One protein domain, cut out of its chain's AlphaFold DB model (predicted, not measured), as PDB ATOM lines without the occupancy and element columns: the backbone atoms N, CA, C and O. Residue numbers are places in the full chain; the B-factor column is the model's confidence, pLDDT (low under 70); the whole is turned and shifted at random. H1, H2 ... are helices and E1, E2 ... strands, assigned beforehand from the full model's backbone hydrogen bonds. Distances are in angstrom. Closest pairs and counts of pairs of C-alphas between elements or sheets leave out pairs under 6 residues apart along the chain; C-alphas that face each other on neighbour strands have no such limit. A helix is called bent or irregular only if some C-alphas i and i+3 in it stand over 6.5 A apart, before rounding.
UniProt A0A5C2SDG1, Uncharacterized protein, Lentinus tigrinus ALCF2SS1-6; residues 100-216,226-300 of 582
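Overview. This is residues 100 to 216 and 226 to 300 of the 582 residues of an uncharacterized protein of Lentinus tigrinus ALCF2SS1-6 (UniProt A0A5C2SDG1). The chain is wound in stacked right-handed turns: seven parallel strands, E1 to E7, stand side by side in chain order as one long, twisted wall, and H2, H3, H5, H6 and H7 form a row on the other side of the turns. The wall's other face is bare of named helices; H1 lies by its E1 end, H4 lies past the ends of the strands beside the cut, and the turn between E4 and E5 is a long stretch without a named element. The printed part has 192 residues, with seven named helices and seven named strands in the order E1 H1 E2 H2 E3 H3 E4 E5 H4 H5 E6 H6 E7 H7, and its class is mixed, helices and strands. It is compact, with a radius of gyration of the C-alphas of 16.6 A and spans of 53 by 43 by 29 A.

Arrangement. E1, residues 100 to 104, is an edge strand, and its parallel neighbour is E2, residues 119 to 123, with N 101 and O 119 at 2.9 A, within hydrogen-bond range. H1, residues 111 to 114, is not on the sheet. E3, residues 147 to 150, is parallel to E2, with N 122 and O 149 at 2.8 A. H2, residues 129 to 141, touches H3, residues 158 to 165, at a shallow tilt of 15 degrees, the same way; their closest C-alphas are those of Ala 132 and Val 160, 4.7 A apart. H3 only grazes the sheet, with its residues 161 to 165. E4, residues 172 to 175, is parallel to E3, with N 150 and O 174 at 2.8 A, and E5, residues 201 to 204, is parallel to E4, with N 175 and O 203 at 2.8 A. H5, residues 226 to 244, is on the sheet at a height over the sheet of 9.8 A, over E5 and E6, residues 250 to 254; on the local plane, fitted to just 6 C-alphas, it runs along the strands, at 4 degrees to E6. Sheet and H5 make two layers, a helix on one face of a sheet. H4, residues 210 to 215, is close to but not clearly touching H5, with the C-alphas of Glu 211 and Leu 226 closest at 7.4 A. E6 is parallel to E5, with N 204 and O 252 at 2.8 A, and to the edge strand E7, residues 273 to 279, with N 251 and O 273 at 2.9 A. H6, residues 260 to 264, touches residues 238 to 242 of H5 alone, the closest C-alphas being those of Pro 242 and Met 263 at 6.5 A. H6 also touches H7, residues 283 to 294, with the C-alphas of Ala 264 and Leu 292 at 4.1 A. Four strand-helix-strand units, two parallel neighbour strands with a helix between them in the chain, have right-handed crossovers: E1, H1, E2; E2, H2, E3; E3, H3, E4; and E6, H6, E7. Every O i to N i+4 pair is within hydrogen-bond range in H3 and H6; the figures are 8 of 9 in H2, 1 of 2 in H4, 12 of 15 in H5 and 6 of 8 in H7, and H1 is too short for such a pair.

Along the chain. E1 begins at C-alpha 100, (-134.068, -194.030, 321.166). From first to last C-alpha, H2 measures 19.4 A, E7 19.3 A and H7 18.1 A. H5 measures 26.8 A; it has a kink of 32 degrees near residue 237 and is only just irregular, C-alphas 239 and 242 being 6.9 A apart. H7 ends at C-alpha 294, (-110.676, -208.695, 295.693).

Size, cuts and confidence. The two C-alphas farthest apart are those of Arg 112 and Asp 283, 54.0 A. Residues 217 to 225 are not printed, and C-alphas 216 and 226 are 13.1 A apart across the cut. The link from E4 to E5, residues 176 to 200, is long. The mean pLDDT of the printed part is 90.0; residues 191 to 192, 194 to 195 and 212 to 216 are under 70.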
ATOM      1  N   SER A 100    -134.937-195.060 321.726       92.38
ATOM      2  CA  SER A 100    -134.068-194.030 321.166       92.38
ATOM      3  C   SER A 100    -134.213-192.735 321.955       92.38
ATOM      4  O   SER A 100    -135.331-192.333 322.277       92.38
ATOM      5  N   PHE A 101    -133.098-192.075 322.249       94.19
ATOM      6  CA  PHE A 101    -133.072-190.805 322.969       94.19
ATOM      7  C   PHE A 101    -132.317-189.744 322.170       94.19
ATOM      8  O   PHE A 101    -131.282-190.016 321.566       94.19
ATOM      9  N   LEU A 102    -132.845-188.524 322.171       92.56
ATOM     10  CA  LEU A 102    -132.212-187.365 321.559       92.56
ATOM     11  C   LEU A 102    -131.569-186.527 322.665       92.56
ATOM     12  O   LEU A 102    -132.282-185.928 323.468       92.56
ATOM     13  N   SER A 103    -130.239-186.474 322.695       90.50
ATOM     14  CA  SER A 103    -129.494-185.599 323.598       90.50
ATOM     15  C   SER A 103    -129.095-184.319 322.870       90.50
ATOM     16  O   SER A 103    -128.408-184.337 321.845       90.50
ATOM     17  N   TYR A 104    -129.553-183.199 323.416       87.50
ATOM     18  CA  TYR A 104    -129.225-181.851 322.975       87.50
ATOM     19  C   TYR A 104    -128.663-181.090 324.172       87.50
ATOM     20  O   TYR A 104    -129.229-181.198 325.259       87.50
ATOM     21  N   LYS A 105    -127.570-180.334 323.995       84.06
ATOM     22  CA  LYS A 105    -126.893-179.598 325.084       84.06
ATOM     23  C   LYS A 105    -126.558-180.488 326.289       84.06
ATOM     24  O   LYS A 105    -126.847-180.124 327.429       84.06
ATOM     25  N   LYS A 106    -126.018-181.680 326.026       84.06
ATOM     26  CA  LYS A 106    -125.648-182.679 327.045       84.06
ATOM     27  C   LYS A 106    -126.768-183.083 328.020       84.06
ATOM     28  O   LYS A 106    -126.469-183.591 329.097       84.06
ATOM     29  N   ILE A 107    -128.045-182.887 327.667       89.44
ATOM     30  CA  ILE A 107    -129.167-183.278 328.535       89.44
ATOM     31  C   ILE A 107    -129.151-184.792 328.746       89.44
ATOM     32  O   ILE A 107    -129.124-185.571 327.784       89.44
ATOM     33  N   GLU A 108    -129.208-185.187 330.016       91.38
ATOM     34  CA  GLU A 108    -129.296-186.580 330.423       91.38
ATOM     35  C   GLU A 108    -130.722-187.130 330.301       91.38
ATOM     36  O   GLU A 108    -131.707-186.430 330.567       91.38
ATOM     37  N   PRO A 109    -130.860-188.419 329.958       92.62
ATOM     38  CA  PRO A 109    -132.149-189.082 329.992       92.62
ATOM     39  C   PRO A 109    -132.639-189.272 331.439       92.62
ATOM     40  O   PRO A 109    -131.850-189.655 332.315       92.62
ATOM     41  N   PRO A 110    -133.950-189.087 331.698       94.50
ATOM     42  CA  PRO A 110    -134.549-189.381 332.996       94.50
ATOM     43  C   PRO A 110    -134.270-190.816 333.449       94.50
ATOM     44  O   PRO A 110    -134.370-191.754 332.658       94.50
ATOM     45  N   GLU A 111    -134.000-191.002 334.740       94.50
ATOM     46  CA  GLU A 111    -133.574-192.285 335.316       94.50
ATOM     47  C   GLU A 111    -134.482-193.463 334.931       94.50
ATOM     48  O   GLU A 111    -134.013-194.511 334.489       94.50
ATOM     49  N   ARG A 112    -135.802-193.247 334.972       93.69
ATOM     50  CA  ARG A 112    -136.820-194.272 334.685       93.69
ATOM     51  C   ARG A 112    -136.761-194.851 333.270       93.69
ATOM     52  O   ARG A 112    -137.294-195.937 333.050       93.69
ATOM     53  N   ILE A 113    -136.161-194.137 332.313       94.31
ATOM     54  CA  ILE A 113    -136.082-194.586 330.916       94.31
ATOM     55  C   ILE A 113    -134.700-195.119 330.524       94.31
ATOM     56  O   ILE A 113    -134.585-195.762 329.483       94.31
ATOM     57  N   ARG A 114    -133.668-194.915 331.356       95.94
ATOM     58  CA  ARG A 114    -132.261-195.243 331.045       95.94
ATOM     59  C   ARG A 114    -132.055-196.699 330.623       95.94
ATOM     60  O   ARG A 114    -131.350-196.976 329.658       95.94
ATOM     61  N   GLN A 115    -132.742-197.630 331.283       95.44
ATOM     62  CA  GLN A 115    -132.663-199.065 330.982       95.44
ATOM     63  C   GLN A 115    -133.229-199.466 329.608       95.44
ATOM     64  O   GLN A 115    -132.909-200.547 329.106       95.44
ATOM     65  N   TYR A 116    -134.063-198.626 328.993       95.56
ATOM     66  CA  TYR A 116    -134.695-198.909 327.703       95.56
ATOM     67  C   TYR A 116    -133.922-198.327 326.522       95.56
ATOM     68  O   TYR A 116    -134.072-198.818 325.403       95.56
ATOM     69  N   ILE A 117    -133.070-197.327 326.763       96.88
ATOM     70  CA  ILE A 117    -132.334-196.632 325.710       96.88
ATOM     71  C   ILE A 117    -131.286-197.579 325.116       96.88
ATOM     72  O   ILE A 117    -130.371-198.046 325.793       96.88
ATOM     73  N   ARG A 118    -131.445-197.871 323.824       96.88
ATOM     74  CA  ARG A 118    -130.530-198.664 322.987       96.88
ATOM     75  C   ARG A 118    -129.799-197.803 321.964       96.88
ATOM     76  O   ARG A 118    -128.708-198.176 321.544       96.88
ATOM     77  N   HIS A 119    -130.384-196.667 321.593       97.06
ATOM     78  CA  HIS A 119    -129.850-195.731 320.613       97.06
ATOM     79  C   HIS A 119    -129.866-194.309 321.168       97.06
ATOM     80  O   HIS A 119    -130.878-193.868 321.713       97.06
ATOM     81  N   ILE A 120    -128.768-193.576 321.013       96.56
ATOM     82  CA  ILE A 120    -128.721-192.151 321.340       96.56
ATOM     83  C   ILE A 120    -128.297-191.331 320.126       96.56
ATOM     84  O   ILE A 120    -127.363-191.692 319.414       96.56
ATOM     85  N   THR A 121    -128.984-190.217 319.891       95.94
ATOM     86  CA  THR A 121    -128.582-189.207 318.907       95.94
ATOM     87  C   THR A 121    -128.084-187.971 319.643       95.94
ATOM     88  O   THR A 121    -128.818-187.408 320.451       95.94
ATOM     89  N   ILE A 122    -126.857-187.543 319.361       94.75
ATOM     90  CA  ILE A 122    -126.178-186.431 320.027       94.75
ATOM     91  C   ILE A 122    -126.051-185.272 319.040       94.75
ATOM     92  O   ILE A 122    -125.432-185.417 317.983       94.75
ATOM     93  N   TRP A 123    -126.653-184.136 319.393       90.38
ATOM     94  CA  TRP A 123    -126.658-182.899 318.600       90.38
ATOM     95  C   TRP A 123    -125.686-181.883 319.191       90.38
ATOM     96  O   TRP A 123    -126.065-180.788 319.609       90.38
ATOM     97  N   GLU A 124    -124.432-182.298 319.329       85.56
ATOM     98  CA  GLU A 124    -123.389-181.480 319.928       85.56
ATOM     99  C   GLU A 124    -122.014-181.899 319.420       85.56
ATOM    100  O   GLU A 124    -121.785-183.050 319.044       85.56
ATOM    101  N   SER A 125    -121.085-180.946 319.408       85.44
ATOM    102  CA  SER A 125    -119.696-181.204 319.035       85.44
ATOM    103  C   SER A 125    -118.896-181.601 320.266       85.44
ATOM    104  O   SER A 125    -118.749-180.819 321.203       85.44
ATOM    105  N   LEU A 126    -118.371-182.823 320.261       87.12
ATOM    106  CA  LEU A 126    -117.710-183.431 321.417       87.12
ATOM    107  C   LEU A 126    -116.189-183.400 321.254       87.12
ATOM    108  O   LEU A 126    -115.545-184.441 321.218       87.12
ATOM    109  N   ILE A 127    -115.624-182.209 321.073       86.25
ATOM    110  CA  ILE A 127    -114.198-182.039 320.735       86.25
ATOM    111  C   ILE A 127    -113.347-181.771 321.980       86.25
ATOM    112  O   ILE A 127    -112.191-182.168 322.039       86.25
ATOM    113  N   ARG A 128    -113.916-181.099 322.982       85.50
ATOM    114  CA  ARG A 128    -113.183-180.672 324.177       85.50
ATOM    115  C   ARG A 128    -113.001-181.808 325.182       85.50
ATOM    116  O   ARG A 128    -113.809-182.734 325.219       85.50
ATOM    117  N   SER A 129    -111.996-181.699 326.046       82.06
ATOM    118  CA  SER A 129    -111.677-182.706 327.069       82.06
ATOM    119  C   SER A 129    -112.848-183.017 328.005       82.06
ATOM    120  O   SER A 129    -113.074-184.179 328.333       82.06
ATOM    121  N   GLU A 130    -113.668-182.027 328.377       89.06
ATOM    122  CA  GLU A 130    -114.850-182.253 329.221       89.06
ATOM    123  C   GLU A 130    -115.930-183.117 328.547       89.06
ATOM    124  O   GLU A 130    -116.794-183.678 329.222       89.06
ATOM    125  N   ALA A 131    -115.905-183.242 327.215       91.00
ATOM    126  CA  ALA A 131    -116.826-184.113 326.496       91.00
ATOM    127  C   ALA A 131    -116.515-185.597 326.729       91.00
ATOM    128  O   ALA A 131    -117.439-186.407 326.702       91.00
ATOM    129  N   ALA A 132    -115.251-185.946 326.991       91.88
ATOM    130  CA  ALA A 132    -114.842-187.310 327.315       91.88
ATOM    131  C   ALA A 132    -115.438-187.753 328.659       91.88
ATOM    132  O   ALA A 132    -116.102-188.782 328.716       91.88
ATOM    133  N   VAL A 133    -115.317-186.914 329.695       94.62
ATOM    134  CA  VAL A 133    -115.892-187.170 331.030       94.62
ATOM    135  C   VAL A 133    -117.413-187.321 330.958       94.62
ATOM    136  O   VAL A 133    -117.986-188.246 331.530       94.62
ATOM    137  N   TRP A 134    -118.079-186.434 330.212       94.69
ATOM    138  CA  TRP A 134    -119.524-186.534 330.006       94.69
ATOM    139  C   TRP A 134    -119.919-187.815 329.262       94.69
ATOM    140  O   TRP A 134    -120.895-188.457 329.643       94.69
ATOM    141  N   MET A 135    -119.176-188.196 328.217       95.44
ATOM    142  CA  MET A 135    -119.445-189.428 327.475       95.44
ATOM    143  C   MET A 135    -119.278-190.652 328.373       95.44
ATOM    144  O   MET A 135    -120.144-191.517 328.371       95.44
ATOM    145  N   GLU A 136    -118.209-190.720 329.163       95.44
ATOM    146  CA  GLU A 136    -117.989-191.821 330.100       95.44
ATOM    147  C   GLU A 136    -119.156-191.960 331.083       95.44
ATOM    148  O   GLU A 136    -119.779-193.022 331.147       95.44
ATOM    149  N   HIS A 137    -119.543-190.856 331.731       95.69
ATOM    150  CA  HIS A 137    -120.704-190.833 332.619       95.69
ATOM    151  C   HIS A 137    -121.985-191.292 331.909       95.69
ATOM    152  O   HIS A 137    -122.730-192.124 332.429       95.69
ATOM    153  N   LEU A 138    -122.231-190.784 330.698       95.19
ATOM    154  CA  LEU A 138    -123.395-191.134 329.890       95.19
ATOM    155  C   LEU A 138    -123.446-192.639 329.574       95.19
ATOM    156  O   LEU A 138    -124.520-193.242 329.648       95.19
ATOM    157  N   LEU A 139    -122.312-193.244 329.211       95.56
ATOM    158  CA  LEU A 139    -122.230-194.678 328.920       95.56
ATOM    159  C   LEU A 139    -122.462-195.526 330.179       95.56
ATOM    160  O   LEU A 139    -123.070-196.594 330.079       95.56
ATOM    161  N   ASP A 140    -122.056-195.039 331.350       95.88
ATOM    162  CA  ASP A 140    -122.247-195.741 332.623       95.88
ATOM    163  C   ASP A 140    -123.712-195.721 333.079       95.88
ATOM    164  O   ASP A 140    -124.247-196.741 333.526       95.88
ATOM    165  N   ILE A 141    -124.407-194.592 332.906       96.19
ATOM    166  CA  ILE A 141    -125.829-194.478 333.271       96.19
ATOM    167  C   ILE A 141    -126.769-195.135 332.250       96.19
ATOM    168  O   ILE A 141    -127.956-195.308 332.540       96.19
ATOM    169  N   LEU A 142    -126.275-195.498 331.060       96.62
ATOM    170  CA  LEU A 142    -127.039-196.141 329.990       96.62
ATOM    171  C   LEU A 142    -126.581-197.591 329.766       96.62
ATOM    172  O   LEU A 142    -125.991-197.911 328.732       96.62
ATOM    173  N   PRO A 143    -126.944-198.531 330.665       95.06
ATOM    174  CA  PRO A 143    -126.430-199.907 330.637       95.06
ATOM    175  C   PRO A 143    -126.819-200.673 329.368       95.06
ATOM    176  O   PRO A 143    -126.242-201.712 329.040       95.06
ATOM    177  N   SER A 144    -127.835-200.164 328.685       96.06
ATOM    178  CA  SER A 144    -128.527-200.779 327.577       96.06
ATOM    179  C   SER A 144    -128.106-200.253 326.207       96.06
ATOM    180  O   SER A 144    -128.506-200.853 325.203       96.06
ATOM    181  N   LEU A 145    -127.318-199.177 326.160       97.44
ATOM    182  CA  LEU A 145    -126.944-198.481 324.935       97.44
ATOM    183  C   LEU A 145    -126.082-199.363 324.021       97.44
ATOM    184  O   LEU A 145    -125.190-200.070 324.487       97.44
ATOM    185  N   ARG A 146    -126.371-199.328 322.716       97.38
ATOM    186  CA  ARG A 146    -125.669-200.100 321.672       97.38
ATOM    187  C   ARG A 146    -125.313-199.284 320.433       97.38
ATOM    188  O   ARG A 146    -124.386-199.657 319.717       97.38
ATOM    189  N   GLU A 147    -126.071-198.225 320.165       97.94
ATOM    190  CA  GLU A 147    -125.987-197.413 318.952       97.94
ATOM    191  C   GLU A 147    -125.807-195.936 319.339       97.94
ATOM    192  O   GLU A 147    -126.565-195.409 320.160       97.94
ATOM    193  N   ILE A 148    -124.840-195.252 318.729       97.50
ATOM    194  CA  ILE A 148    -124.603-193.814 318.923       97.50
ATOM    195  C   ILE A 148    -124.625-193.122 317.562       97.50
ATOM    196  O   ILE A 148    -123.950-193.548 316.627       97.50
ATOM    197  N   THR A 149    -125.384-192.036 317.446       96.56
ATOM    198  CA  THR A 149    -125.423-191.194 316.248       96.56
ATOM    199  C   THR A 149    -125.021-189.770 316.585       96.56
ATOM    200  O   THR A 149    -125.635-189.132 317.435       96.56
ATOM    201  N   PHE A 150    -124.035-189.244 315.873       94.88
ATOM    202  CA  PHE A 150    -123.655-187.839 315.904       94.88
ATOM    203  C   PHE A 150    -124.358-187.095 314.773       94.88
ATOM    204  O   PHE A 150    -124.354-187.548 313.622       94.88
ATOM    205  N   LYS A 151    -124.977-185.964 315.113       90.44
ATOM    206  CA  LYS A 151    -125.688-185.112 314.165       90.44
ATOM    207  C   LYS A 151    -125.351-183.646 314.386       90.44
ATOM    208  O   LYS A 151    -125.222-183.215 315.525       90.44
ATOM    209  N   GLU A 152    -125.212-182.894 313.294       81.00
ATOM    210  CA  GLU A 152    -124.895-181.455 313.314       81.00
ATOM    211  C   GLU A 152    -123.644-181.129 314.154       81.00
ATOM    212  O   GLU A 152    -123.555-180.089 314.806       81.00
ATOM    213  N   SER A 153    -122.661-182.036 314.154       79.06
ATOM    214  CA  SER A 153    -121.412-181.882 314.901       79.06
ATOM    215  C   SER A 153    -120.256-181.468 313.983       79.06
ATOM    216  O   SER A 153    -120.099-181.986 312.882       79.06
ATOM    217  N   ILE A 154    -119.405-180.549 314.445       81.31
ATOM    218  CA  ILE A 154    -118.169-180.143 313.741       81.31
ATOM    219  C   ILE A 154    -116.969-181.050 314.070       81.31
ATOM    220  O   ILE A 154    -115.821-180.727 313.755       81.31
ATOM    221  N   GLY A 155    -117.240-182.183 314.722       80.56
ATOM    222  CA  GLY A 155    -116.279-183.239 314.999       80.56
ATOM    223  C   GLY A 155    -116.595-183.997 316.285       80.56
ATOM    224  O   GLY A 155    -117.403-183.565 317.115       80.56
ATOM    225  N   VAL A 156    -115.917-185.128 316.451       89.62
ATOM    226  CA  VAL A 156    -115.830-185.868 317.714       89.62
ATOM    227  C   VAL A 156    -114.349-186.003 318.045       89.62
ATOM    228  O   VAL A 156    -113.563-186.418 317.195       89.62
ATOM    229  N   GLY A 157    -113.944-185.590 319.242       90.81
ATOM    230  CA  GLY A 157    -112.561-185.697 319.691       90.81
ATOM    231  C   GLY A 157    -112.154-187.159 319.863       90.81
ATOM    232  O   GLY A 157    -112.983-188.001 320.219       90.81
ATOM    233  N   TRP A 158    -110.874-187.464 319.637       90.88
ATOM    234  CA  TRP A 158    -110.376-188.838 319.722       90.88
ATOM    235  C   TRP A 158    -110.674-189.486 321.076       90.88
ATOM    236  O   TRP A 158    -111.207-190.586 321.106       90.88
ATOM    237  N   LYS A 159    -110.443-188.778 322.190       90.69
ATOM    238  CA  LYS A 159    -110.694-189.297 323.548       90.69
ATOM    239  C   LYS A 159    -112.145-189.736 323.772       90.69
ATOM    240  O   LYS A 159    -112.399-190.702 324.480       90.69
ATOM    241  N   VAL A 160    -113.103-189.064 323.133       93.38
ATOM    242  CA  VAL A 160    -114.519-189.452 323.187       93.38
ATOM    243  C   VAL A 160    -114.753-190.742 322.403       93.38
ATOM    244  O   VAL A 160    -115.434-191.639 322.895       93.38
ATOM    245  N   LEU A 161    -114.184-190.857 321.199       92.81
ATOM    246  CA  LEU A 161    -114.274-192.091 320.416       92.81
ATOM    247  C   LEU A 161    -113.557-193.250 321.096       92.81
ATOM    248  O   LEU A 161    -114.086-194.349 321.093       92.81
ATOM    249  N   GLU A 162    -112.406-193.014 321.713       91.44
ATOM    250  CA  GLU A 162    -111.650-194.011 322.464       91.44
ATOM    251  C   GLU A 162    -112.512-194.643 323.567       91.44
ATOM    252  O   GLU A 162    -112.656-195.864 323.608       91.44
ATOM    253  N   ILE A 163    -113.185-193.813 324.377       92.75
ATOM    254  CA  ILE A 163    -114.133-194.265 325.408       92.75
ATOM    255  C   ILE A 163    -115.259-195.100 324.788       92.75
ATOM    256  O   ILE A 163    -115.599-196.161 325.307       92.75
ATOM    257  N   ILE A 164    -115.827-194.652 323.665       94.56
ATOM    258  CA  ILE A 164    -116.906-195.371 322.975       94.56
ATOM    259  C   ILE A 164    -116.426-196.731 322.452       94.56
ATOM    260  O   ILE A 164    -117.102-197.738 322.656       94.56
ATOM    261  N   LEU A 165    -115.272-196.764 321.783       92.75
ATOM    262  CA  LEU A 165    -114.700-197.962 321.168       92.75
ATOM    263  C   LEU A 165    -114.291-198.998 322.219       92.75
ATOM    264  O   LEU A 165    -114.438-200.192 321.966       92.75
ATOM    265  N   ALA A 166    -113.845-198.543 323.392       91.25
ATOM    266  CA  ALA A 166    -113.491-199.391 324.525       91.25
ATOM    267  C   ALA A 166    -114.706-200.013 325.240       91.25
ATOM    268  O   ALA A 166    -114.525-200.876 326.100       91.25
ATOM    269  N   ARG A 167    -115.951-199.605 324.934       93.44
ATOM    270  CA  ARG A 167    -117.163-200.209 325.513       93.44
ATOM    271  C   ARG A 167    -117.668-201.367 324.635       93.44
ATOM    272  O   ARG A 167    -118.279-201.114 323.598       93.44
ATOM    273  N   PRO A 168    -117.596-202.637 325.086       92.44
ATOM    274  CA  PRO A 168    -117.988-203.789 324.262       92.44
ATOM    275  C   PRO A 168    -119.468-203.837 323.872       92.44
ATOM    276  O   PRO A 168    -119.856-204.526 322.933       92.44
ATOM    277  N   ARG A 169    -120.324-203.128 324.620       94.62
ATOM    278  CA  ARG A 169    -121.768-203.056 324.355       94.62
ATOM    279  C   ARG A 169    -122.101-202.143 323.177       94.62
ATOM    280  O   ARG A 169    -123.175-202.298 322.594       94.62
ATOM    281  N   ILE A 170    -121.214-201.206 322.837       96.94
ATOM    282  CA  ILE A 170    -121.427-200.296 321.718       96.94
ATOM    283  C   ILE A 170    -121.010-200.999 320.432       96.94
ATOM    284  O   ILE A 170    -119.852-201.332 320.209       96.94
ATOM    285  N   THR A 171    -122.002-201.230 319.581       97.00
ATOM    286  CA  THR A 171    -121.858-202.017 318.350       97.00
ATOM    287  C   THR A 171    -121.981-201.164 317.095       97.00
ATOM    288  O   THR A 171    -121.497-201.571 316.041       97.00
ATOM    289  N   SER A 172    -122.571-199.968 317.194       98.00
ATOM    290  CA  SER A 172    -122.775-199.083 316.047       98.00
ATOM    291  C   SER A 172    -122.476-197.623 316.372       98.00
ATOM    292  O   SER A 172    -122.985-197.081 317.356       98.00
ATOM    293  N   VAL A 173    -121.698-196.983 315.500       97.50
ATOM    294  CA  VAL A 173    -121.454-195.538 315.499       97.50
ATOM    295  C   VAL A 173    -121.849-194.978 314.141       97.50
ATOM    296  O   VAL A 173    -121.495-195.520 313.094       97.50
ATOM    297  N   THR A 174    -122.607-193.885 314.155       96.94
ATOM    298  CA  THR A 174    -123.050-193.179 312.953       96.94
ATOM    299  C   THR A 174    -122.679-191.705 313.026       96.94
ATOM    300  O   THR A 174    -123.062-191.015 313.965       96.94
ATOM    301  N   PHE A 175    -121.999-191.206 312.006       94.88
ATOM    302  CA  PHE A 175    -121.804-189.791 311.730       94.88
ATOM    303  C   PHE A 175    -122.756-189.417 310.590       94.88
ATOM    304  O   PHE A 175    -122.635-189.938 309.481       94.88
ATOM    305  N   SER A 176    -123.759-188.589 310.886       89.94
ATOM    306  CA  SER A 176    -124.764-188.195 309.889       89.94
ATOM    307  C   SER A 176    -124.207-187.208 308.854       89.94
ATOM    308  O   SER A 176    -123.165-186.604 309.090       89.94
ATOM    309  N   SER A 177    -124.956-186.959 307.774       83.38
ATOM    310  CA  SER A 177    -124.579-186.019 306.702       83.38
ATOM    311  C   SER A 177    -124.231-184.614 307.183       83.38
ATOM    312  O   SER A 177    -123.359-183.975 306.609       83.38
ATOM    313  N   SER A 178    -124.832-184.143 308.277       80.94
ATOM    314  CA  SER A 178    -124.513-182.833 308.853       80.94
ATOM    315  C   SER A 178    -123.299-182.831 309.791       80.94
ATOM    316  O   SER A 178    -122.971-181.787 310.359       80.94
ATOM    317  N   THR A 179    -122.633-183.972 309.975       83.81
ATOM    318  CA  THR A 179    -121.396-184.082 310.748       83.81
ATOM    319  C   THR A 179    -120.172-183.923 309.848       83.81
ATOM    320  O   THR A 179    -120.064-184.535 308.787       83.81
ATOM    321  N   ASN A 180    -119.206-183.122 310.293       81.00
ATOM    322  CA  ASN A 180    -117.903-182.988 309.646       81.00
ATOM    323  C   ASN A 180    -116.774-183.093 310.678       81.00
ATOM    324  O   ASN A 180    -117.000-182.893 311.864       81.00
ATOM    325  N   PHE A 181    -115.558-183.403 310.232       83.56
ATOM    326  CA  PHE A 181    -114.388-183.562 311.108       83.56
ATOM    327  C   PHE A 181    -113.525-182.295 311.198       83.56
ATOM    328  O   PHE A 181    -112.384-182.362 311.642       83.56
ATOM    329  N   ARG A 182    -114.046-181.128 310.787       80.00
ATOM    330  CA  ARG A 182    -113.243-179.904 310.592       80.00
ATOM    331  C   ARG A 182    -112.541-179.410 311.853       80.00
ATOM    332  O   ARG A 182    -111.496-178.785 311.737       80.00
ATOM    333  N   ALA A 183    -113.131-179.637 313.021       79.56
ATOM    334  CA  ALA A 183    -112.588-179.178 314.294       79.56
ATOM    335  C   ALA A 183    -112.111-180.328 315.196       79.56
ATOM    336  O   ALA A 183    -111.667-180.071 316.311       79.56
ATOM    337  N   ALA A 184    -112.200-181.582 314.743       81.12
ATOM    338  CA  ALA A 184    -111.619-182.710 315.466       81.12
ATOM    339  C   ALA A 184    -110.092-182.716 315.310       81.12
ATOM    340  O   ALA A 184    -109.578-182.325 314.268       81.12
ATOM    341  N   GLU A 185    -109.365-183.199 316.310       84.38
ATOM    342  CA  GLU A 185    -107.947-183.536 316.149       84.38
ATOM    343  C   GLU A 185    -107.796-184.793 315.282       84.38
ATOM    344  O   GLU A 185    -108.694-185.638 315.246       84.38
ATOM    345  N   ALA A 186    -106.665-184.918 314.582       84.31
ATOM    346  CA  ALA A 186    -106.367-186.123 313.815       84.31
ATOM    347  C   ALA A 186    -106.274-187.334 314.753       84.31
ATOM    348  O   ALA A 186    -105.667-187.259 315.821       84.31
ATOM    349  N   TYR A 187    -106.879-188.450 314.354       88.00
ATOM    350  CA  TYR A 187    -106.924-189.637 315.200       88.00
ATOM    351  C   TYR A 187    -105.585-190.386 315.165       88.00
ATOM    352  O   TYR A 187    -105.065-190.650 314.077       88.00
ATOM    353  N   PRO A 188    -105.017-190.736 316.330       84.62
ATOM    354  CA  PRO A 188    -103.750-191.439 316.417       84.62
ATOM    355  C   PRO A 188    -103.889-192.867 315.890       84.62
ATOM    356  O   PRO A 188    -104.894-193.552 316.105       84.62
ATOM    357  N   SER A 189    -102.846-193.332 315.205       73.75
ATOM    358  CA  SER A 189    -102.816-194.687 314.644       73.75
ATOM    359  C   SER A 189    -102.520-195.746 315.717       73.75
ATOM    360  O   SER A 189    -103.114-196.827 315.686       73.75
ATOM    361  N   ASP A 190    -101.732-195.408 316.744       72.81
ATOM    362  CA  ASP A 190    -101.093-196.403 317.622       72.81
ATOM    363  C   ASP A 190    -101.789-196.620 318.984       72.81
ATOM    364  O   ASP A 190    -101.606-197.658 319.611       72.81
ATOM    365  N   ASP A 191    -102.676-195.717 319.410       65.88
ATOM    366  CA  ASP A 191    -103.129-195.648 320.816       65.88
ATOM    367  C   ASP A 191    -104.111-196.744 321.272       65.88
ATOM    368  O   ASP A 191    -104.385-196.870 322.462       65.88
ATOM    369  N   LEU A 192    -104.669-197.544 320.355       67.69
ATOM    370  CA  LEU A 192    -105.683-198.546 320.711       67.69
ATOM    371  C   LEU A 192    -105.461-199.864 319.958       67.69
ATOM    372  O   LEU A 192    -105.487-199.848 318.717       67.69
ATOM    373  N   PRO A 193    -105.299-201.001 320.664       70.81
ATOM    374  CA  PRO A 193    -105.187-202.305 320.029       70.81
ATOM    375  C   PRO A 193    -106.479-202.683 319.297       70.81
ATOM    376  O   PRO A 193    -107.575-202.494 319.820       70.81
ATOM    377  N   SER A 194    -106.377-203.311 318.121       65.88
ATOM    378  CA  SER A 194    -107.559-203.721 317.337       65.88
ATOM    379  C   SER A 194    -108.477-204.725 318.055       65.88
ATOM    380  O   SER A 194    -109.634-204.854 317.681       65.88
ATOM    381  N   HIS A 195    -107.991-205.438 319.079       68.88
ATOM    382  CA  HIS A 195    -108.801-206.373 319.872       68.88
ATOM    383  C   HIS A 195    -109.668-205.688 320.941       68.88
ATOM    384  O   HIS A 195    -110.569-206.323 321.478       68.88
ATOM    385  N   ALA A 196    -109.406-204.415 321.255       77.62
ATOM    386  CA  ALA A 196    -110.187-203.647 322.225       77.62
ATOM    387  C   ALA A 196    -111.482-203.073 321.625       77.62
ATOM    388  O   ALA A 196    -112.302-202.512 322.346       77.62
ATOM    389  N   VAL A 197    -111.663-203.194 320.304       87.50
ATOM    390  CA  VAL A 197    -112.806-202.637 319.581       87.50
ATOM    391  C   VAL A 197    -113.833-203.725 319.299       87.50
ATOM    392  O   VAL A 197    -113.495-204.789 318.795       87.50
ATOM    393  N   HIS A 198    -115.106-203.433 319.572       91.81
ATOM    394  CA  HIS A 198    -116.228-204.362 319.364       91.81
ATOM    395  C   HIS A 198    -117.248-203.868 318.331       91.81
ATOM    396  O   HIS A 198    -118.324-204.447 318.169       91.81
ATOM    397  N   LEU A 199    -116.913-202.789 317.623       95.88
ATOM    398  CA  LEU A 199    -117.811-202.145 316.682       95.88
ATOM    399  C   LEU A 199    -118.093-203.055 315.481       95.88
ATOM    400  O   LEU A 199    -117.169-203.500 314.799       95.88
ATOM    401  N   THR A 200    -119.372-203.293 315.199       97.62
ATOM    402  CA  THR A 200    -119.827-204.082 314.046       97.62
ATOM    403  C   THR A 200    -120.343-203.204 312.911       97.62
ATOM    404  O   THR A 200    -120.406-203.659 311.770       97.62
ATOM    405  N   SER A 201    -120.692-201.947 313.189       98.00
ATOM    406  CA  SER A 201    -121.194-201.002 312.194       98.00
ATOM    407  C   SER A 201    -120.564-199.625 312.375       98.00
ATOM    408  O   SER A 201    -120.726-198.991 313.419       98.00
ATOM    409  N   LEU A 202    -119.904-199.131 311.330       97.81
ATOM    410  CA  LEU A 202    -119.489-197.735 311.225       97.81
ATOM    411  C   LEU A 202    -120.167-197.117 310.006       97.81
ATOM    412  O   LEU A 202    -119.974-197.579 308.882       97.81
ATOM    413  N   ILE A 203    -120.947-196.065 310.234       97.31
ATOM    414  CA  ILE A 203    -121.596-195.313 309.164       97.31
ATOM    415  C   ILE A 203    -121.111-193.878 309.227       97.31
ATOM    416  O   ILE A 203    -121.335-193.190 310.215       97.31
ATOM    417  N   TYR A 204    -120.487-193.415 308.160       95.31
ATOM    418  CA  TYR A 204    -120.238-192.009 307.935       95.31
ATOM    419  C   TYR A 204    -120.801-191.632 306.572       95.31
ATOM    420  O   TYR A 204    -120.285-192.045 305.536       95.31
ATOM    421  N   THR A 205    -121.887-190.865 306.583       88.69
ATOM    422  CA  THR A 205    -122.402-190.225 305.378       88.69
ATOM    423  C   THR A 205    -121.956-188.775 305.404       88.69
ATOM    424  O   THR A 205    -122.238-188.066 306.362       88.69
ATOM    425  N   ALA A 206    -121.214-188.334 304.391       84.81
ATOM    426  CA  ALA A 206    -120.919-186.918 304.213       84.81
ATOM    427  C   ALA A 206    -122.077-186.247 303.464       84.81
ATOM    428  O   ALA A 206    -122.751-186.889 302.660       84.81
ATOM    429  N   GLU A 207    -122.309-184.958 303.709       81.75
ATOM    430  CA  GLU A 207    -123.294-184.194 302.942       81.75
ATOM    431  C   GLU A 207    -122.954-184.215 301.447       81.75
ATOM    432  O   GLU A 207    -121.899-183.729 301.031       81.75
ATOM    433  N   LEU A 208    -123.888-184.726 300.640       77.12
ATOM    434  CA  LEU A 208    -123.776-184.828 299.181       77.12
ATOM    435  C   LEU A 208    -123.399-183.490 298.527       77.12
ATOM    436  O   LEU A 208    -122.664-183.417 297.546       77.12
ATOM    437  N   TRP A 209    -123.918-182.409 299.098       73.31
ATOM    438  CA  TRP A 209    -123.855-181.060 298.562       73.31
ATOM    439  C   TRP A 209    -122.698-180.222 299.121       73.31
ATOM    440  O   TRP A 209    -122.624-179.028 298.818       73.31
ATOM    441  N   ARG A 210    -121.769-180.818 299.887       78.69
ATOM    442  CA  ARG A 210    -120.695-180.105 300.609       78.69
ATOM    443  C   ARG A 210    -119.776-179.245 299.736       78.69
ATOM    444  O   ARG A 210    -119.216-178.264 300.219       78.69
ATOM    445  N   GLU A 211    -119.642-179.554 298.448       73.12
ATOM    446  CA  GLU A 211    -118.834-178.743 297.522       73.12
ATOM    447  C   GLU A 211    -119.550-177.467 297.094       73.12
ATOM    448  O   GLU A 211    -118.998-176.365 297.098       73.12
ATOM    449  N   MET A 212    -120.829-177.613 296.764       67.81
ATOM    450  CA  MET A 212    -121.680-176.493 296.393       67.81
ATOM    451  C   MET A 212    -122.079-175.652 297.613       67.81
ATOM    452  O   MET A 212    -122.383-174.464 297.500       67.81
ATOM    453  N   GLU A 213    -122.066-176.249 298.803       65.19
ATOM    454  CA  GLU A 213    -122.202-175.544 300.068       65.19
ATOM    455  C   GLU A 213    -121.091-174.489 300.253       65.19
ATOM    456  O   GLU A 213    -121.321-173.408 300.804       65.19
ATOM    457  N   VAL A 214    -119.883-174.777 299.773       61.56
ATOM    458  CA  VAL A 214    -118.726-173.883 299.897       61.56
ATOM    459  C   VAL A 214    -118.676-172.841 298.777       61.56
ATOM    460  O   VAL A 214    -118.203-171.729 299.008       61.56
ATOM    461  N   SER A 215    -119.227-173.136 297.594       55.59
ATOM    462  CA  SER A 215    -119.177-172.234 296.430       55.59
ATOM    463  C   SER A 215    -120.026-170.958 296.562       55.59
ATOM    464  O   SER A 215    -119.815-170.002 295.816       55.59
ATOM    465  N   LYS A 216    -120.943-170.889 297.540       56.09
ATOM    466  CA  LYS A 216    -121.662-169.660 297.926       56.09
ATOM    467  C   LYS A 216    -121.401-169.312 299.393       56.09
ATOM    468  O   LYS A 216    -122.256-169.612 300.239       56.09
ATOM    469  N   LEU A 226    -111.618-176.935 300.603       84.56
ATOM    470  CA  LEU A 226    -112.155-178.296 300.625       84.56
ATOM    471  C   LEU A 226    -111.060-179.361 300.599       84.56
ATOM    472  O   LEU A 226    -111.238-180.404 301.223       84.56
ATOM    473  N   ASN A 227    -109.926-179.100 299.946       87.38
ATOM    474  CA  ASN A 227    -108.829-180.063 299.903       87.38
ATOM    475  C   ASN A 227    -108.212-180.228 301.293       87.38
ATOM    476  O   ASN A 227    -107.969-181.354 301.723       87.38
ATOM    477  N   ALA A 228    -108.036-179.128 302.033       88.12
ATOM    478  CA  ALA A 228    -107.595-179.185 303.426       88.12
ATOM    479  C   ALA A 228    -108.599-179.938 304.319       88.12
ATOM    480  O   ALA A 228    -108.191-180.737 305.163       88.12
ATOM    481  N   VAL A 229    -109.907-179.734 304.108       88.38
ATOM    482  CA  VAL A 229    -110.958-180.475 304.831       88.38
ATOM    483  C   VAL A 229    -110.877-181.972 304.536       88.38
ATOM    484  O   VAL A 229    -110.867-182.763 305.478       88.38
ATOM    485  N   PHE A 230    -110.775-182.367 303.263       90.94
ATOM    486  CA  PHE A 230    -110.671-183.775 302.873       90.94
ATOM    487  C   PHE A 230    -109.393-184.423 303.395       90.94
ATOM    488  O   PHE A 230    -109.451-185.521 303.938       90.94
ATOM    489  N   ALA A 231    -108.253-183.736 303.303       91.56
ATOM    490  CA  ALA A 231    -106.987-184.244 303.820       91.56
ATOM    491  C   ALA A 231    -107.048-184.486 305.336       91.56
ATOM    492  O   ALA A 231    -106.521-185.482 305.830       91.56
ATOM    493  N   HIS A 232    -107.700-183.593 306.082       90.81
ATOM    494  CA  HIS A 232    -107.869-183.747 307.525       90.81
ATOM    495  C   HIS A 232    -108.837-184.879 307.886       90.81
ATOM    496  O   HIS A 232    -108.517-185.740 308.703       90.81
ATOM    497  N   GLU A 233    -109.994-184.928 307.231       92.81
ATOM    498  CA  GLU A 233    -110.983-185.996 307.397       92.81
ATOM    499  C   GLU A 233    -110.390-187.377 307.057       92.81
ATOM    500  O   GLU A 233    -110.576-188.329 307.817       92.81
ATOM    501  N   ALA A 234    -109.588-187.470 305.991       93.19
ATOM    502  CA  ALA A 234    -108.878-188.688 305.617       93.19
ATOM    503  C   ALA A 234    -107.873-189.137 306.689       93.19
ATOM    504  O   ALA A 234    -107.780-190.331 306.970       93.19
ATOM    505  N   LYS A 235    -107.163-188.204 307.347       92.81
ATOM    506  CA  LYS A 235    -106.278-188.531 308.484       92.81
ATOM    507  C   LYS A 235    -107.058-189.116 309.658       92.81
ATOM    508  O   LYS A 235    -106.637-190.121 310.225       92.81
ATOM    509  N   CYS A 236    -108.210-188.535 310.000       92.56
ATOM    510  CA  CYS A 236    -109.086-189.082 311.038       92.56
ATOM    511  C   CYS A 236    -109.542-190.507 310.683       92.56
ATOM    512  O   CYS A 236    -109.404-191.428 311.489       92.56
ATOM    513  N   LEU A 237    -110.036-190.722 309.461       94.06
ATOM    514  CA  LEU A 237    -110.496-192.044 309.031       94.06
ATOM    515  C   LEU A 237    -109.354-193.065 308.943       94.06
ATOM    516  O   LEU A 237    -109.564-194.220 309.311       94.06
ATOM    517  N   ALA A 238    -108.148-192.660 308.541       93.69
ATOM    518  CA  ALA A 238    -106.968-193.524 308.520       93.69
ATOM    519  C   ALA A 238    -106.577-194.031 309.919       93.69
ATOM    520  O   ALA A 238    -106.193-195.191 310.047       93.69
ATOM    521  N   GLY A 239    -106.733-193.213 310.967       90.94
ATOM    522  CA  GLY A 239    -106.505-193.644 312.353       90.94
ATOM    523  C   GLY A 239    -107.601-194.569 312.900       90.94
ATOM    524  O   GLY A 239    -107.330-195.432 313.735       90.94
ATOM    525  N   LEU A 240    -108.844-194.433 312.421       92.69
ATOM    526  CA  LEU A 240    -110.002-195.177 312.935       92.69
ATOM    527  C   LEU A 240    -110.274-196.492 312.188       92.69
ATOM    528  O   LEU A 240    -110.406-197.545 312.811       92.69
ATOM    529  N   VAL A 241    -110.400-196.440 310.862       94.75
ATOM    530  CA  VAL A 241    -110.949-197.527 310.034       94.75
ATOM    531  C   VAL A 241    -110.144-198.833 310.153       94.75
ATOM    532  O   VAL A 241    -110.764-199.872 310.397       94.75
ATOM    533  N   PRO A 242    -108.796-198.840 310.091       92.19
ATOM    534  CA  PRO A 242    -108.009-200.073 310.216       92.19
ATOM    535  C   PRO A 242    -108.170-200.796 311.560       92.19
ATOM    536  O   PRO A 242    -107.940-202.008 311.639       92.19
ATOM    537  N   LYS A 243    -108.579-200.085 312.623       91.44
ATOM    538  CA  LYS A 243    -108.831-200.680 313.947       91.44
ATOM    539  C   LYS A 243    -110.087-201.557 313.955       91.44
ATOM    540  O   LYS A 243    -110.209-202.412 314.824       91.44
ATOM    541  N   LEU A 244    -110.980-201.388 312.976       93.81
ATOM    542  CA  LEU A 244    -112.269-202.084 312.892       93.81
ATOM    543  C   LEU A 244    -112.219-203.391 312.089       93.81
ATOM    544  O   LEU A 244    -113.207-204.126 312.055       93.81
ATOM    545  N   ARG A 245    -111.088-203.688 311.437       93.94
ATOM    546  CA  ARG A 245    -110.966-204.736 310.407       93.94
ATOM    547  C   ARG A 245    -111.458-206.127 310.824       93.94
ATOM    548  O   ARG A 245    -112.031-206.846 310.015       93.94
ATOM    549  N   ASN A 246    -111.296-206.480 312.101       93.25
ATOM    550  CA  ASN A 246    -111.645-207.803 312.626       93.25
ATOM    551  C   ASN A 246    -113.099-207.919 313.110       93.25
ATOM    552  O   ASN A 246    -113.569-209.030 313.363       93.25
ATOM    553  N   THR A 247    -113.805-206.802 313.300       95.44
ATOM    554  CA  THR A 247    -115.129-206.788 313.948       95.44
ATOM    555  C   THR A 247    -116.228-206.213 313.077       95.44
ATOM    556  O   THR A 247    -117.388-206.596 313.255       95.44
ATOM    557  N   VAL A 248    -115.888-205.314 312.151       97.06
ATOM    558  CA  VAL A 248    -116.886-204.633 311.336       97.06
ATOM    559  C   VAL A 248    -117.572-205.610 310.386       97.06
ATOM    560  O   VAL A 248    -116.946-206.447 309.742       97.06
ATOM    561  N   VAL A 249    -118.888-205.471 310.312       98.38
ATOM    562  CA  VAL A 249    -119.772-206.189 309.393       98.38
ATOM    563  C   VAL A 249    -120.344-205.225 308.359       98.38
ATOM    564  O   VAL A 249    -120.489-205.599 307.197       98.38
ATOM    565  N   ARG A 250    -120.624-203.978 308.763       98.56
ATOM    566  CA  ARG A 250    -121.130-202.909 307.898       98.56
ATOM    567  C   ARG A 250    -120.240-201.676 307.962       98.56
ATOM    568  O   ARG A 250    -120.034-201.113 309.039       98.56
ATOM    569  N   LEU A 251    -119.787-201.224 306.800       98.44
ATOM    570  CA  LEU A 251    -118.970-200.032 306.656       98.44
ATOM    571  C   LEU A 251    -119.554-199.116 305.579       98.44
ATOM    572  O   LEU A 251    -119.631-199.485 304.408       98.44
ATOM    573  N   THR A 252    -119.939-197.908 305.984       98.19
ATOM    574  CA  THR A 252    -120.345-196.836 305.073       98.19
ATOM    575  C   THR A 252    -119.390-195.667 305.232       98.19
ATOM    576  O   THR A 252    -119.264-195.154 306.343       98.19
ATOM    577  N   LEU A 253    -118.733-195.246 304.152       97.12
ATOM    578  CA  LEU A 253    -117.746-194.166 304.181       97.12
ATOM    579  C   LEU A 253    -117.887-193.231 302.968       97.12
ATOM    580  O   LEU A 253    -118.274-193.681 301.886       97.12
ATOM    581  N   PRO A 254    -117.535-191.944 303.109       95.06
ATOM    582  CA  PRO A 254    -117.338-191.066 301.963       95.06
ATOM    583  C   PRO A 254    -116.121-191.500 301.133       95.06
ATOM    584  O   PRO A 254    -115.049-191.781 301.674       95.06
ATOM    585  N   PHE A 255    -116.271-191.538 299.812       94.25
ATOM    586  CA  PHE A 255    -115.251-192.007 298.879       94.25
ATOM    587  C   PHE A 255    -114.055-191.045 298.801       94.25
ATOM    588  O   PHE A 255    -112.922-191.464 298.601       94.25
ATOM    589  N   GLU A 256    -114.275-189.753 299.022       92.38
ATOM    590  CA  GLU A 256    -113.235-188.727 298.961       92.38
ATOM    591  C   GLU A 256    -112.164-188.917 300.042       92.38
ATOM    592  O   GLU A 256    -111.016-188.530 299.846       92.38
ATOM    593  N   THR A 257    -112.531-189.482 301.193       94.00
ATOM    594  CA  THR A 257    -111.683-189.491 302.398       94.00
ATOM    595  C   THR A 257    -111.471-190.890 302.975       94.00
ATOM    596  O   THR A 257    -110.711-191.055 303.931       94.00
ATOM    597  N   VAL A 258    -112.085-191.920 302.383       95.50
ATOM    598  CA  VAL A 258    -111.844-193.322 302.744       95.50
ATOM    599  C   VAL A 258    -110.371-193.703 302.508       95.50
ATOM    600  O   VAL A 258    -109.819-193.452 301.431       95.50
ATOM    601  N   PRO A 259    -109.708-194.355 303.479       95.00
ATOM    602  CA  PRO A 259    -108.310-194.752 303.351       95.00
ATOM    603  C   PRO A 259    -108.157-196.059 302.543       95.00
ATOM    604  O   PRO A 259    -107.653-197.053 303.064       95.00
ATOM    605  N   LEU A 260    -108.586-196.075 301.270       95.31
ATOM    606  CA  LEU A 260    -108.657-197.287 300.426       95.31
ATOM    607  C   LEU A 260    -107.350-198.082 300.395       95.31
ATOM    608  O   LEU A 260    -107.375-199.291 300.600       95.31
ATOM    609  N   ARG A 261    -106.210-197.405 300.211       93.69
ATOM    610  CA  ARG A 261    -104.888-198.047 300.168       93.69
ATOM    611  C   ARG A 261    -104.580-198.819 301.458       93.69
ATOM    612  O   ARG A 261    -104.132-199.954 301.393       93.69
ATOM    613  N   LEU A 262    -104.871-198.234 302.625       93.44
ATOM    614  CA  LEU A 262    -104.682-198.897 303.924       93.44
ATOM    615  C   LEU A 262    -105.693-200.027 304.144       93.44
ATOM    616  O   LEU A 262    -105.371-201.052 304.744       93.44
ATOM    617  N   MET A 263    -106.927-199.845 303.669       95.62
ATOM    618  CA  MET A 263    -107.939-200.895 303.743       95.62
ATOM    619  C   MET A 263    -107.537-202.107 302.903       95.62
ATOM    620  O   MET A 263    -107.676-203.224 303.389       95.62
ATOM    621  N   ALA A 264    -106.999-201.889 301.701       94.50
ATOM    622  CA  ALA A 264    -106.557-202.941 300.788       94.50
ATOM    623  C   ALA A 264    -105.381-203.767 301.340       94.50
ATOM    624  O   ALA A 264    -105.238-204.936 300.998       94.50
ATOM    625  N   THR A 265    -104.555-203.197 302.225       93.62
ATOM    626  CA  THR A 265    -103.465-203.931 302.896       93.62
ATOM    627  C   THR A 265    -103.927-204.749 304.106       93.62
ATOM    628  O   THR A 265    -103.122-205.451 304.718       93.62
ATOM    629  N   CYS A 266    -105.199-204.644 304.501       92.06
ATOM    630  CA  CYS A 266    -105.757-205.326 305.666       92.06
ATOM    631  C   CYS A 266    -106.688-206.473 305.253       92.06
ATOM    632  O   CYS A 266    -107.378-206.396 304.244       92.06
ATOM    633  N   SER A 267    -106.784-207.504 306.095       93.06
ATOM    634  CA  SER A 267    -107.840-208.518 305.978       93.06
ATOM    635  C   SER A 267    -109.122-208.048 306.671       93.06
ATOM    636  O   SER A 267    -109.060-207.520 307.784       93.06
ATOM    637  N   TRP A 268    -110.272-208.277 306.030       95.38
ATOM    638  CA  TRP A 268    -111.607-207.901 306.515       95.38
ATOM    639  C   TRP A 268    -112.522-209.130 306.645       95.38
ATOM    640  O   TRP A 268    -113.525-209.236 305.938       95.38
ATOM    641  N   PRO A 269    -112.219-210.074 307.554       95.00
ATOM    642  CA  PRO A 269    -112.842-211.403 307.583       95.00
ATOM    643  C   PRO A 269    -114.340-211.411 307.915       95.00
ATOM    644  O   PRO A 269    -114.976-212.455 307.851       95.00
ATOM    645  N   ARG A 270    -114.913-210.280 308.344       96.44
ATOM    646  CA  ARG A 270    -116.324-210.178 308.747       96.44
ATOM    647  C   ARG A 270    -117.114-209.144 307.959       96.44
ATOM    648  O   ARG A 270    -118.316-209.024 308.198       96.44
ATOM    649  N   LEU A 271    -116.468-208.400 307.058       97.94
ATOM    650  CA  LEU A 271    -117.117-207.313 306.335       97.94
ATOM    651  C   LEU A 271    -118.081-207.892 305.295       97.94
ATOM    652  O   LEU A 271    -117.659-208.504 304.320       97.94
ATOM    653  N   GLN A 272    -119.377-207.680 305.514       98.25
ATOM    654  CA  GLN A 272    -120.447-208.176 304.645       98.25
ATOM    655  C   GLN A 272    -121.118-207.058 303.847       98.25
ATOM    656  O   GLN A 272    -121.661-207.318 302.775       98.25
ATOM    657  N   GLU A 273    -121.096-205.821 304.344       98.62
ATOM    658  CA  GLU A 273    -121.713-204.674 303.685       98.62
ATOM    659  C   GLU A 273    -120.717-203.517 303.567       98.62
ATOM    660  O   GLU A 273    -120.302-202.947 304.579       98.62
ATOM    661  N   LEU A 274    -120.378-203.139 302.334       98.56
ATOM    662  CA  LEU A 274    -119.545-201.978 302.027       98.56
ATOM    663  C   LEU A 274    -120.347-200.983 301.193       98.56
ATOM    664  O   LEU A 274    -120.917-201.334 300.158       98.56
ATOM    665  N   SER A 275    -120.410-199.734 301.641       98.25
ATOM    666  CA  SER A 275    -121.039-198.654 300.885       98.25
ATOM    667  C   SER A 275    -120.140-197.425 300.840       98.25
ATOM    668  O   SER A 275    -119.782-196.872 301.879       98.25
ATOM    669  N   LEU A 276    -119.786-196.992 299.638       97.12
ATOM    670  CA  LEU A 276    -118.949-195.826 299.407       97.12
ATOM    671  C   LEU A 276    -119.723-194.779 298.609       97.12
ATOM    672  O   LEU A 276    -120.335-195.108 297.593       97.12
ATOM    673  N   PHE A 277    -119.698-193.529 299.071       93.06
ATOM    674  CA  PHE A 277    -120.487-192.435 298.492       93.06
ATOM    675  C   PHE A 277    -119.644-191.187 298.283       93.06
ATOM    676  O   PHE A 277    -118.824-190.879 299.135       93.06
ATOM    677  N   GLY A 278    -119.888-190.412 297.232       90.69
ATOM    678  CA  GLY A 278    -119.241-189.108 297.055       90.69
ATOM    679  C   GLY A 278    -118.590-188.996 295.692       90.69
ATOM    680  O   GLY A 278    -119.287-189.157 294.692       90.69
ATOM    681  N   ARG A 279    -117.283-188.722 295.625       87.50
ATOM    682  CA  ARG A 279    -116.567-188.597 294.347       87.50
ATOM    683  C   ARG A 279    -115.114-189.053 294.382       87.50
ATOM    684  O   ARG A 279    -114.489-189.063 295.435       87.50
ATOM    685  N   TYR A 280    -114.562-189.325 293.205       88.19
ATOM    686  CA  TYR A 280    -113.121-189.503 293.027       88.19
ATOM    687  C   TYR A 280    -112.371-188.172 293.222       88.19
ATOM    688  O   TYR A 280    -112.794-187.115 292.728       88.19
ATOM    689  N   LEU A 281    -111.244-188.230 293.932       86.75
ATOM    690  CA  LEU A 281    -110.287-187.131 294.083       86.75
ATOM    691  C   LEU A 281    -109.045-187.310 293.205       86.75
ATOM    692  O   LEU A 281    -108.508-186.312 292.730       86.75
ATOM    693  N   ASN A 282    -108.580-188.545 293.015       84.19
ATOM    694  CA  ASN A 282    -107.364-188.876 292.267       84.19
ATOM    695  C   ASN A 282    -107.423-190.312 291.710       84.19
ATOM    696  O   ASN A 282    -108.317-191.084 292.064       84.19
ATOM    697  N   ASP A 283    -106.476-190.650 290.835       84.44
ATOM    698  CA  ASP A 283    -106.422-191.958 290.170       84.44
ATOM    699  C   ASP A 283    -105.990-193.090 291.120       84.44
ATOM    700  O   ASP A 283    -106.498-194.203 291.002       84.44
ATOM    701  N   ASP A 284    -105.194-192.796 292.157       87.19
ATOM    702  CA  ASP A 284    -104.839-193.753 293.221       87.19
ATOM    703  C   ASP A 284    -106.070-194.435 293.845       87.19
ATOM    704  O   ASP A 284    -106.021-195.606 294.238       87.19
ATOM    705  N   GLN A 285    -107.184-193.706 293.975       89.25
ATOM    706  CA  GLN A 285    -108.437-194.265 294.483       89.25
ATOM    707  C   GLN A 285    -109.060-195.271 293.511       89.25
ATOM    708  O   GLN A 285    -109.593-196.287 293.960       89.25
ATOM    709  N   ALA A 286    -108.982-195.006 292.203       87.12
ATOM    710  CA  ALA A 286    -109.457-195.924 291.170       87.12
ATOM    711  C   ALA A 286    -108.596-197.194 291.113       87.12
ATOM    712  O   ALA A 286    -109.132-198.279 290.933       87.12
ATOM    713  N   GLU A 287    -107.290-197.085 291.361       89.25
ATOM    714  CA  GLU A 287    -106.386-198.240 291.403       89.25
ATOM    715  C   GLU A 287    -106.530-199.070 292.690       89.25
ATOM    716  O   GLU A 287    -106.427-200.298 292.666       89.25
ATOM    717  N   SER A 288    -106.789-198.424 293.831       92.31
ATOM    718  CA  SER A 288    -106.866-199.104 295.134       92.31
ATOM    719  C   SER A 288    -108.184-199.852 295.356       92.31
ATOM    720  O   SER A 288    -108.220-200.821 296.120       92.31
ATOM    721  N   LEU A 289    -109.279-199.398 294.736       93.88
ATOM    722  CA  LEU A 289    -110.609-199.978 294.934       93.88
ATOM    723  C   LEU A 289    -110.699-201.444 294.460       93.88
ATOM    724  O   LEU A 289    -111.112-202.269 295.278       93.88
ATOM    725  N   PRO A 290    -110.255-201.815 293.241       92.94
ATOM    726  CA  PRO A 290    -110.197-203.212 292.814       92.94
ATOM    727  C   PRO A 290    -109.439-204.108 293.797       92.94
ATOM    728  O   PRO A 290    -109.928-205.167 294.187       92.94
ATOM    729  N   VAL A 291    -108.263-203.661 294.253       92.88
ATOM    730  CA  VAL A 291    -107.407-204.425 295.177       92.88
ATOM    731  C   VAL A 291    -108.128-204.680 296.498       92.88
ATOM    732  O   VAL A 291    -108.105-205.802 297.005       92.88
ATOM    733  N   LEU A 292    -108.815-203.665 297.034       94.81
ATOM    734  CA  LEU A 292    -109.652-203.831 298.216       94.81
ATOM    735  C   LEU A 292    -110.753-204.863 297.960       94.81
ATOM    736  O   LEU A 292    -110.857-205.813 298.729       94.81
ATOM    737  N   LEU A 293    -111.553-204.708 296.902       95.00
ATOM    738  CA  LEU A 293    -112.714-205.571 296.647       95.00
ATOM    739  C   LEU A 293    -112.332-207.047 296.485       95.00
ATOM    740  O   LEU A 293    -113.026-207.911 297.018       95.00
ATOM    741  N   LEU A 294    -111.199-207.332 295.838       91.38
ATOM    742  CA  LEU A 294    -110.676-208.695 295.693       91.38
ATOM    743  C   LEU A 294    -110.329-209.358 297.040       91.38
ATOM    744  O   LEU A 294    -110.318-210.582 297.130       91.38
ATOM    745  N   SER A 295    -110.077-208.573 298.093       90.44
ATOM    746  CA  SER A 295    -109.790-209.084 299.443       90.44
ATOM    747  C   SER A 295    -111.041-209.351 300.301       90.44
ATOM    748  O   SER A 295    -110.931-209.935 301.381       90.44
ATOM    749  N   LEU A 296    -112.231-208.932 299.851       94.25
ATOM    750  CA  LEU A 296    -113.472-208.984 300.634       94.25
ATOM    751  C   LEU A 296    -114.286-210.248 300.327       94.25
ATOM    752  O   LEU A 296    -115.310-210.202 299.647       94.25
ATOM    753  N   THR A 297    -113.847-211.391 300.850       90.75
ATOM    754  CA  THR A 297    -114.443-212.703 300.532       90.75
ATOM    755  C   THR A 297    -115.857-212.905 301.083       90.75
ATOM    756  O   THR A 297    -116.647-213.629 300.489       90.75
ATOM    757  N   GLU A 298    -116.203-212.251 302.195       95.31
ATOM    758  CA  GLU A 298    -117.514-212.380 302.854       95.31
ATOM    759  C   GLU A 298    -118.531-211.319 302.401       95.31
ATOM    760  O   GLU A 298    -119.616-211.197 302.985       95.31
ATOM    761  N   LEU A 299    -118.199-210.524 301.378       97.19
ATOM    762  CA  LEU A 299    -119.024-209.398 300.961       97.19
ATOM    763  C   LEU A 299    -120.345-209.870 300.340       97.19
ATOM    764  O   LEU A 299    -120.378-210.616 299.366       97.19
ATOM    765  N   ARG A 300    -121.458-209.384 300.895       97.88
ATOM    766  CA  ARG A 300    -122.828-209.688 300.447       97.88
ATOM    767  C   ARG A 300    -123.531-208.480 299.847       97.88
ATOM    768  O   ARG A 300    -124.440-208.650 299.037       97.88
TER     769      ARG A 300